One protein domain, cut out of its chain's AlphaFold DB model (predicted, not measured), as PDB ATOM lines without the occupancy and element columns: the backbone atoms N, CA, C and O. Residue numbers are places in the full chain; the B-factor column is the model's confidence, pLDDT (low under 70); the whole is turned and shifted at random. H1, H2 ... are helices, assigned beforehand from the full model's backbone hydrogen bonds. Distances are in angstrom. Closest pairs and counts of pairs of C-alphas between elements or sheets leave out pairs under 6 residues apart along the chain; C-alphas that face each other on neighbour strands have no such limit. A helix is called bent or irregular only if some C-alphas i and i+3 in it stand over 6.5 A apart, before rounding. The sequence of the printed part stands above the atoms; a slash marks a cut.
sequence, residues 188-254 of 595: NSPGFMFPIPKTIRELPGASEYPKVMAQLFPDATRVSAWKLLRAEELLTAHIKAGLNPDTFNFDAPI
ATOM      1  N   ASN A 188     -19.043 -62.974 146.488       55.66
ATOM      2  CA  ASN A 188     -18.972 -62.336 145.170       55.66
ATOM      3  C   ASN A 188     -17.609 -61.676 144.874       55.66
ATOM      4  O   ASN A 188     -17.449 -61.009 143.853       55.66
ATOM      5  N   SER A 189     -16.619 -61.836 145.756       61.47
ATOM      6  CA  SER A 189     -15.256 -61.357 145.545       61.47
ATOM      7  C   SER A 189     -14.599 -62.147 144.408       61.47
ATOM      8  O   SER A 189     -14.630 -63.384 144.422       61.47
ATOM      9  N   PRO A 190     -13.917 -61.466 143.470       61.31
ATOM     10  CA  PRO A 190     -13.111 -62.111 142.439       61.31
ATOM     11  C   PRO A 190     -12.141 -63.167 142.995       61.31
ATOM     12  O   PRO A 190     -11.966 -64.214 142.377       61.31
ATOM     13  N   GLY A 191     -11.562 -62.922 144.181       58.25
ATOM     14  CA  GLY A 191     -10.630 -63.828 144.871       58.25
ATOM     15  C   GLY A 191     -11.243 -65.158 145.316       58.25
ATOM     16  O   GLY A 191     -10.566 -66.187 145.284       58.25
ATOM     17  N   PHE A 192     -12.538 -65.156 145.645       63.22
ATOM     18  CA  PHE A 192     -13.280 -66.349 146.049       63.22
ATOM     19  C   PHE A 192     -13.701 -67.196 144.841       63.22
ATOM     20  O   PHE A 192     -13.571 -68.419 144.869       63.22
ATOM     21  N   MET A 193     -14.179 -66.556 143.767       63.50
ATOM     22  CA  MET A 193     -14.601 -67.264 142.550       63.50
ATOM     23  C   MET A 193     -13.422 -67.792 141.724       63.50
ATOM     24  O   MET A 193     -13.528 -68.855 141.114       63.50
ATOM     25  N   PHE A 194     -12.297 -67.073 141.722       78.31
ATOM     26  CA  PHE A 194     -11.116 -67.397 140.923       78.31
ATOM     27  C   PHE A 194      -9.857 -67.402 141.798       78.31
ATOM     28  O   PHE A 194      -9.084 -66.439 141.786       78.31
ATOM     29  N   PRO A 195      -9.625 -68.478 142.572       78.88
ATOM     30  CA  PRO A 195      -8.474 -68.559 143.459       78.88
ATOM     31  C   PRO A 195      -7.167 -68.522 142.663       78.88
ATOM     32  O   PRO A 195      -7.029 -69.190 141.640       78.88
ATOM     33  N   ILE A 196      -6.180 -67.776 143.167       77.75
ATOM     34  CA  ILE A 196      -4.872 -67.639 142.514       77.75
ATOM     35  C   ILE A 196      -4.198 -69.021 142.419       77.75
ATOM     36  O   ILE A 196      -3.945 -69.654 143.456       77.75
ATOM     37  N   PRO A 197      -3.837 -69.492 141.212       79.12
ATOM     38  CA  PRO A 197      -3.147 -70.756 141.043       79.12
ATOM     39  C   PRO A 197      -1.820 -70.767 141.803       79.12
ATOM     40  O   PRO A 197      -1.001 -69.851 141.695       79.12
ATOM     41  N   LYS A 198      -1.548 -71.864 142.520       78.12
ATOM     42  CA  LYS A 198      -0.309 -72.028 143.309       78.12
ATOM     43  C   LYS A 198       0.959 -71.780 142.486       78.12
ATOM     44  O   LYS A 198       1.946 -71.302 143.024       78.12
ATOM     45  N   THR A 199       0.919 -72.080 141.186       73.44
ATOM     46  CA  THR A 199       2.076 -71.967 140.283       73.44
ATOM     47  C   THR A 199       2.459 -70.537 139.899       73.44
ATOM     48  O   THR A 199       3.520 -70.359 139.306       73.44
ATOM     49  N   ILE A 200       1.613 -69.544 140.195       72.62
ATOM     50  CA  ILE A 200       1.909 -68.126 139.945       72.62
ATOM     51  C   ILE A 200       1.900 -67.285 141.214       72.62
ATOM     52  O   ILE A 200       2.239 -66.119 141.141       72.62
ATOM     53  N   ARG A 201       1.552 -67.851 142.374       75.50
ATOM     54  CA  ARG A 201       1.286 -67.109 143.617       75.50
ATOM     55  C   ARG A 201       2.418 -66.173 144.065       75.50
ATOM     56  O   ARG A 201       2.141 -65.174 144.716       75.50
ATOM     57  N   GLU A 202       3.661 -66.498 143.725       77.00
ATOM     58  CA  GLU A 202       4.863 -65.733 144.090       77.00
ATOM     59  C   GLU A 202       5.366 -64.811 142.962       77.00
ATOM     60  O   GLU A 202       6.373 -64.127 143.122       77.00
ATOM     61  N   LEU A 203       4.681 -64.783 141.811       72.56
ATOM     62  CA  LEU A 203       5.068 -63.978 140.655       72.56
ATOM     63  C   LEU A 203       4.461 -62.565 140.715       72.56
ATOM     64  O   LEU A 203       3.324 -62.393 141.169       72.56
ATOM     65  N   PRO A 204       5.175 -61.542 140.210       70.88
ATOM     66  CA  PRO A 204       4.622 -60.197 140.079       70.88
ATOM     67  C   PRO A 204       3.389 -60.215 139.158       70.88
ATOM     68  O   PRO A 204       3.416 -60.821 138.091       70.88
ATOM     69  N   GLY A 205       2.293 -59.583 139.593       70.62
ATOM     70  CA  GLY A 205       1.004 -59.575 138.879       70.62
ATOM     71  C   GLY A 205       0.041 -60.713 139.254       70.62
ATOM     72  O   GLY A 205      -1.120 -60.700 138.856       70.62
ATOM     73  N   ALA A 206       0.456 -61.680 140.079       75.88
ATOM     74  CA  ALA A 206      -0.413 -62.789 140.487       75.88
ATOM     75  C   ALA A 206      -1.618 -62.367 141.342       75.88
ATOM     76  O   ALA A 206      -2.652 -63.030 141.321       75.88
ATOM     77  N   SER A 207      -1.509 -61.250 142.064       79.00
ATOM     78  CA  SER A 207      -2.607 -60.658 142.838       79.00
ATOM     79  C   SER A 207      -3.742 -60.115 141.965       79.00
ATOM     80  O   SER A 207      -4.860 -59.972 142.448       79.00
ATOM     81  N   GLU A 208      -3.479 -59.824 140.690       81.56
ATOM     82  CA  GLU A 208      -4.476 -59.296 139.747       81.56
ATOM     83  C   GLU A 208      -5.217 -60.413 139.001       81.56
ATOM     84  O   GLU A 208      -6.289 -60.177 138.447       81.56
ATOM     85  N   TYR A 209      -4.712 -61.652 139.063       83.44
ATOM     86  CA  TYR A 209      -5.316 -62.827 138.426       83.44
ATOM     87  C   TYR A 209      -6.825 -62.974 138.704       83.44
ATOM     88  O   TYR A 209      -7.586 -63.109 137.742       83.44
ATOM     89  N   PRO A 210      -7.309 -62.897 139.963       82.88
ATOM     90  CA  PRO A 210      -8.728 -63.096 140.238       82.88
ATOM     91  C   PRO A 210      -9.587 -61.987 139.631       82.88
ATOM     92  O   PRO A 210     -10.673 -62.241 139.114       82.88
ATOM     93  N   LYS A 211      -9.073 -60.750 139.644       82.75
ATOM     94  CA  LYS A 211      -9.741 -59.569 139.091       82.75
ATOM     95  C   LYS A 211      -9.886 -59.676 137.572       82.75
ATOM     96  O   LYS A 211     -10.976 -59.435 137.063       82.75
ATOM     97  N   VAL A 212      -8.832 -60.086 136.864       81.50
ATOM     98  CA  VAL A 212      -8.858 -60.269 135.402       81.50
ATOM     99  C   VAL A 212      -9.783 -61.427 135.010       81.50
ATOM    100  O   VAL A 212     -10.580 -61.292 134.084       81.50
ATOM    101  N   MET A 213      -9.773 -62.539 135.754       78.75
ATOM    102  CA  MET A 213     -10.703 -63.655 135.521       78.75
ATOM    103  C   MET A 213     -12.167 -63.257 135.748       78.75
ATOM    104  O   MET A 213     -13.024 -63.606 134.938       78.75
ATOM    105  N   ALA A 214     -12.457 -62.475 136.791       80.38
ATOM    106  CA  ALA A 214     -13.803 -61.961 137.043       80.38
ATOM    107  C   ALA A 214     -14.262 -60.925 136.002       80.38
ATOM    108  O   ALA A 214     -15.450 -60.843 135.710       80.38
ATOM    109  N   GLN A 215     -13.340 -60.163 135.404       81.06
ATOM    110  CA  GLN A 215     -13.654 -59.261 134.289       81.06
ATOM    111  C   GLN A 215     -13.967 -60.018 132.993       81.06
ATOM    112  O   GLN A 215     -14.877 -59.630 132.265       81.06
ATOM    113  N   LEU A 216     -13.240 -61.103 132.711       77.25
ATOM    114  CA  LEU A 216     -13.494 -61.959 131.548       77.25
ATOM    115  C   LEU A 216     -14.777 -62.781 131.703       77.25
ATOM    116  O   LEU A 216     -15.467 -63.050 130.719       77.25
ATOM    117  N   PHE A 217     -15.102 -63.176 132.935       80.19
ATOM    118  CA  PHE A 217     -16.247 -64.025 133.250       80.19
ATOM    119  C   PHE A 217     -17.051 -63.463 134.430       80.19
ATOM    120  O   PHE A 217     -17.045 -64.051 135.513       80.19
ATOM    121  N   PRO A 218     -17.787 -62.355 134.220       71.69
ATOM    122  CA  PRO A 218     -18.609 -61.743 135.265       71.69
ATOM    123  C   PRO A 218     -19.727 -62.676 135.761       71.69
ATOM    124  O   PRO A 218     -20.084 -62.625 136.932       71.69
ATOM    125  N   ASP A 219     -20.209 -63.587 134.903       69.56
ATOM    126  CA  ASP A 219     -21.154 -64.663 135.240       69.56
ATOM    127  C   ASP A 219     -20.481 -66.047 135.113       69.56
ATOM    128  O   ASP A 219     -20.818 -66.858 134.244       69.56
ATOM    129  N   ALA A 220     -19.517 -66.339 135.989       59.75
ATOM    130  CA  ALA A 220     -18.740 -67.587 135.977       59.75
ATOM    131  C   ALA A 220     -19.603 -68.871 135.972       59.75
ATOM    132  O   ALA A 220     -19.216 -69.887 135.401       59.75
ATOM    133  N   THR A 221     -20.804 -68.817 136.558       61.78
ATOM    134  CA  THR A 221     -21.752 -69.944 136.661       61.78
ATOM    135  C   THR A 221     -22.432 -70.316 135.341       61.78
ATOM    136  O   THR A 221     -23.004 -71.400 135.233       61.78
ATOM    137  N   ARG A 222     -22.376 -69.442 134.326       60.69
ATOM    138  CA  ARG A 222     -22.981 -69.657 132.998       60.69
ATOM    139  C   ARG A 222     -21.959 -70.031 131.923       60.69
ATOM    140  O   ARG A 222     -22.335 -70.301 130.782       60.69
ATOM    141  N   VAL A 223     -20.674 -70.047 132.269       68.12
ATOM    142  CA  VAL A 223     -19.568 -70.318 131.346       68.12
ATOM    143  C   VAL A 223     -19.186 -71.793 131.428       68.12
ATOM    144  O   VAL A 223     -19.153 -72.389 132.502       68.12
ATOM    145  N   SER A 224     -18.888 -72.415 130.284       68.06
ATOM    146  CA  SER A 224     -18.455 -73.812 130.271       68.06
ATOM    147  C   SER A 224     -17.108 -73.978 130.980       68.06
ATOM    148  O   SER A 224     -16.180 -73.192 130.774       68.06
ATOM    149  N   ALA A 225     -16.968 -75.054 131.759       62.31
ATOM    150  CA  ALA A 225     -15.753 -75.350 132.524       62.31
ATOM    151  C   ALA A 225     -14.477 -75.342 131.657       62.31
ATOM    152  O   ALA A 225     -13.420 -74.906 132.101       62.31
ATOM    153  N   TRP A 226     -14.585 -75.757 130.390       59.25
ATOM    154  CA  TRP A 226     -13.468 -75.744 129.443       59.25
ATOM    155  C   TRP A 226     -12.983 -74.329 129.089       59.25
ATOM    156  O   TRP A 226     -11.779 -74.111 128.977       59.25
ATOM    157  N   LYS A 227     -13.891 -73.353 128.945       69.62
ATOM    158  CA  LYS A 227     -13.515 -71.957 128.665       69.62
ATOM    159  C   LYS A 227     -12.805 -71.316 129.858       69.62
ATOM    160  O   LYS A 227     -11.814 -70.622 129.654       69.62
ATOM    161  N   LEU A 228     -13.266 -71.604 131.078       72.94
ATOM    162  CA  LEU A 228     -12.628 -71.134 132.313       72.94
ATOM    163  C   LEU A 228     -11.215 -71.708 132.467       72.94
ATOM    164  O   LEU A 228     -10.265 -70.950 132.644       72.94
ATOM    165  N   LEU A 229     -11.063 -73.026 132.287       73.94
ATOM    166  CA  LEU A 229      -9.758 -73.701 132.288       73.94
ATOM    167  C   LEU A 229      -8.811 -73.117 131.237       73.94
ATOM    168  O   LEU A 229      -7.634 -72.882 131.505       73.94
ATOM    169  N   ARG A 230      -9.318 -72.849 130.030       74.44
ATOM    170  CA  ARG A 230      -8.499 -72.287 128.957       74.44
ATOM    171  C   ARG A 230      -8.022 -70.869 129.271       74.44
ATOM    172  O   ARG A 230      -6.877 -70.541 128.969       74.44
ATOM    173  N   ALA A 231      -8.878 -70.038 129.856       77.50
ATOM    174  CA  ALA A 231      -8.513 -68.685 130.258       77.50
ATOM    175  C   ALA A 231      -7.514 -68.687 131.415       77.50
ATOM    176  O   ALA A 231      -6.537 -67.945 131.366       77.50
ATOM    177  N   GLU A 232      -7.696 -69.583 132.390       80.44
ATOM    178  CA  GLU A 232      -6.738 -69.798 133.471       80.44
ATOM    179  C   GLU A 232      -5.354 -70.169 132.924       80.44
ATOM    180  O   GLU A 232      -4.362 -69.561 133.327       80.44
ATOM    181  N   GLU A 233      -5.274 -71.120 131.985       79.50
ATOM    182  CA  GLU A 233      -4.010 -71.522 131.357       79.50
ATOM    183  C   GLU A 233      -3.312 -70.352 130.654       79.50
ATOM    184  O   GLU A 233      -2.098 -70.178 130.786       79.50
ATOM    185  N   LEU A 234      -4.070 -69.570 129.881       80.69
ATOM    186  CA  LEU A 234      -3.536 -68.480 129.070       80.69
ATOM    187  C   LEU A 234      -3.108 -67.287 129.930       80.69
ATOM    188  O   LEU A 234      -2.007 -66.776 129.736       80.69
ATOM    189  N   LEU A 235      -3.913 -66.893 130.916       80.62
ATOM    190  CA  LEU A 235      -3.576 -65.813 131.842       80.62
ATOM    191  C   LEU A 235      -2.393 -66.204 132.737       80.62
ATOM    192  O   LEU A 235      -1.477 -65.413 132.946       80.62
ATOM    193  N   THR A 236      -2.342 -67.458 133.190       79.75
ATOM    194  CA  THR A 236      -1.187 -68.000 133.922       79.75
ATOM    195  C   THR A 236       0.091 -67.936 133.084       79.75
ATOM    196  O   THR A 236       1.150 -67.576 133.598       79.75
ATOM    197  N   ALA A 237       0.016 -68.280 131.796       77.38
ATOM    198  CA  ALA A 237       1.155 -68.181 130.887       77.38
ATOM    199  C   ALA A 237       1.569 -66.720 130.635       77.38
ATOM    200  O   ALA A 237       2.763 -66.435 130.602       77.38
ATOM    201  N   HIS A 238       0.603 -65.804 130.520       78.75
ATOM    202  CA  HIS A 238       0.831 -64.363 130.361       78.75
ATOM    203  C   HIS A 238       1.573 -63.767 131.566       78.75
ATOM    204  O   HIS A 238       2.589 -63.097 131.397       78.75
ATOM    205  N   ILE A 239       1.149 -64.121 132.782       78.12
ATOM    206  CA  ILE A 239       1.803 -63.713 134.036       78.12
ATOM    207  C   ILE A 239       3.206 -64.324 134.149       78.12
ATOM    208  O   ILE A 239       4.163 -63.636 134.497       78.12
ATOM    209  N   LYS A 240       3.373 -65.604 133.791       78.19
ATOM    210  CA  LYS A 240       4.694 -66.259 133.759       78.19
ATOM    211  C   LYS A 240       5.648 -65.646 132.736       78.19
ATOM    212  O   LYS A 240       6.854 -65.682 132.952       78.19
ATOM    213  N   ALA A 241       5.125 -65.079 131.652       74.81
ATOM    214  CA  ALA A 241       5.906 -64.335 130.671       74.81
ATOM    215  C   ALA A 241       6.305 -62.926 131.158       74.81
ATOM    216  O   ALA A 241       6.975 -62.203 130.424       74.81
ATOM    217  N   GLY A 242       5.907 -62.528 132.375       74.06
ATOM    218  CA  GLY A 242       6.183 -61.207 132.943       74.06
ATOM    219  C   GLY A 242       5.360 -60.084 132.309       74.06
ATOM    220  O   GLY A 242       5.720 -58.916 132.439       74.06
ATOM    221  N   LEU A 243       4.282 -60.423 131.594       77.94
ATOM    222  CA  LEU A 243       3.391 -59.454 130.964       77.94
ATOM    223  C   LEU A 243       2.330 -58.983 131.964       77.94
ATOM    224  O   LEU A 243       1.893 -59.739 132.829       77.94
ATOM    225  N   ASN A 244       1.912 -57.721 131.830       78.50
ATOM    226  CA  ASN A 244       0.929 -57.120 132.727       78.50
ATOM    227  C   ASN A 244      -0.431 -57.860 132.612       78.50
ATOM    228  O   ASN A 244      -0.957 -57.953 131.498       78.50
ATOM    229  N   PRO A 245      -0.998 -58.383 133.715       78.50
ATOM    230  CA  PRO A 245      -2.297 -59.060 133.725       78.50
ATOM    231  C   PRO A 245      -3.434 -58.231 133.116       78.50
ATOM    232  O   PRO A 245      -4.263 -58.785 132.399       78.50
ATOM    233  N   ASP A 246      -3.445 -56.912 133.326       74.81
ATOM    234  CA  ASP A 246      -4.509 -56.016 132.848       74.81
ATOM    235  C   ASP A 246      -4.523 -55.837 131.314       74.81
ATOM    236  O   ASP A 246      -5.496 -55.339 130.748       74.81
ATOM    237  N   THR A 247      -3.462 -56.249 130.606       76.44
ATOM    238  CA  THR A 247      -3.409 -56.229 129.131       76.44
ATOM    239  C   THR A 247      -3.773 -57.572 128.503       76.44
ATOM    240  O   THR A 247      -3.708 -57.728 127.279       76.44
ATOM    241  N   PHE A 248      -4.147 -58.557 129.325       78.81
ATOM    242  CA  PHE A 248      -4.524 -59.879 128.859       78.81
ATOM    243  C   PHE A 248      -5.838 -59.828 128.073       78.81
ATOM    244  O   PHE A 248      -6.880 -59.416 128.578       78.81
ATOM    245  N   ASN A 249      -5.793 -60.298 126.829       74.94
ATOM    246  CA  ASN A 249      -6.961 -60.422 125.970       74.94
ATOM    247  C   ASN A 249      -7.165 -61.894 125.602       74.94
ATOM    248  O   ASN A 249      -6.336 -62.489 124.913       74.94
ATOM    249  N   PHE A 250      -8.281 -62.464 126.056       70.81
ATOM    250  CA  PHE A 250      -8.633 -63.865 125.827       70.81
ATOM    251  C   PHE A 250      -8.867 -64.194 124.340       70.81
ATOM    252  O   PHE A 250      -8.580 -65.312 123.915       70.81
ATOM    253  N   ASP A 251      -9.319 -63.214 123.549       62.53
ATOM    254  CA  ASP A 251      -9.661 -63.376 122.131       62.53
ATOM    255  C   ASP A 251      -8.534 -62.934 121.176       62.53
ATOM    256  O   ASP A 251      -8.668 -63.046 119.953       62.53
ATOM    257  N   ALA A 252      -7.408 -62.430 121.693       56.88
ATOM    258  CA  ALA A 252      -6.298 -62.007 120.846       56.88
ATOM    259  C   ALA A 252      -5.573 -63.219 120.218       56.88
ATOM    260  O   ALA A 252      -5.223 -64.172 120.923       56.88
ATOM    261  N   PRO A 253      -5.277 -63.199 118.901       43.97
ATOM    262  CA  PRO A 253      -4.451 -64.225 118.283       43.97
ATOM    263  C   PRO A 253      -3.033 -64.158 118.862       43.97
ATOM    264  O   PRO A 253      -2.416 -63.098 118.922       43.97
ATOM    265  N   ILE A 254      -2.527 -65.311 119.300       42.09
ATOM    266  CA  ILE A 254      -1.248 -65.473 120.001       42.09
ATOM    267  C   ILE A 254      -0.098 -64.905 119.149       42.09
ATOM    268  O   ILE A 254       0.344 -65.540 118.191       42.09
TER     269      ILE A 254
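AT A GLANCE: This is residues 188 to 254 of the 595 residues of an uncharacterized protein of Anaplasma centrale (strain Israel) (UniProt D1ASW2). A loose helical hairpin, made by the long helix H3 and the irregular helix H2, forms the body, and the short helix H1 packs on H2 while staying apart from H3. After H3 a stretch with no named element, residues 241 to 254, leads to Ile 254, whose C-alpha is one of the two farthest apart. The printed part has 67 residues, with three named helices in the order H1, H2, H3 and no named strand. The class is all helix, though the named helices hold 31 of the 67 residues, under half. The whole is compact, with a radius of gyration of the C-alphas of 11.1 A and spans of 30 by 28 by 17 A.

IN THESE COORDINATES: H3, residues 225 to 240, is 22.4 A long, from C-alpha 225 at (-15.753, -75.350, 132.524) to C-alpha 240 at (4.694, -66.259, 133.759). H2, residues 206 to 216, is 15.9 A long and irregular, with C-alphas 207 and 210 7.1 A apart. H1, residues 190 to 193, is 5.4 A long and begins at C-alpha 190 at (-13.111, -62.111, 142.439).

HOW THE PARTS SIT: H3 and H2 form a hairpin: they touch, the closest C-alphas being those of Ile 239 and Ala 206, 6.9 A apart. They run opposite ways at a steep tilt of 39 degrees. H1 and H2 touch, with the C-alphas of Pro 190 and Pro 210 closest at 5.0 A. H1 and H3 are apart. Every O i to N i+4 pair is within hydrogen-bond range in H3, and 5 of 7 are in H2; H1 is too short for such a pair.

THE WHOLE: The C-alphas of Asn 188 and Ile 254 are the two farthest apart, at 30.9 A. The printed part has no cut. The link from H1 to H2 is long, with 12 residues; that from H2 to H3 is short. The mean pLDDT of the printed part is 72.6, and residues 188 to 193, 219 to 227 and 251 to 254 are under 70.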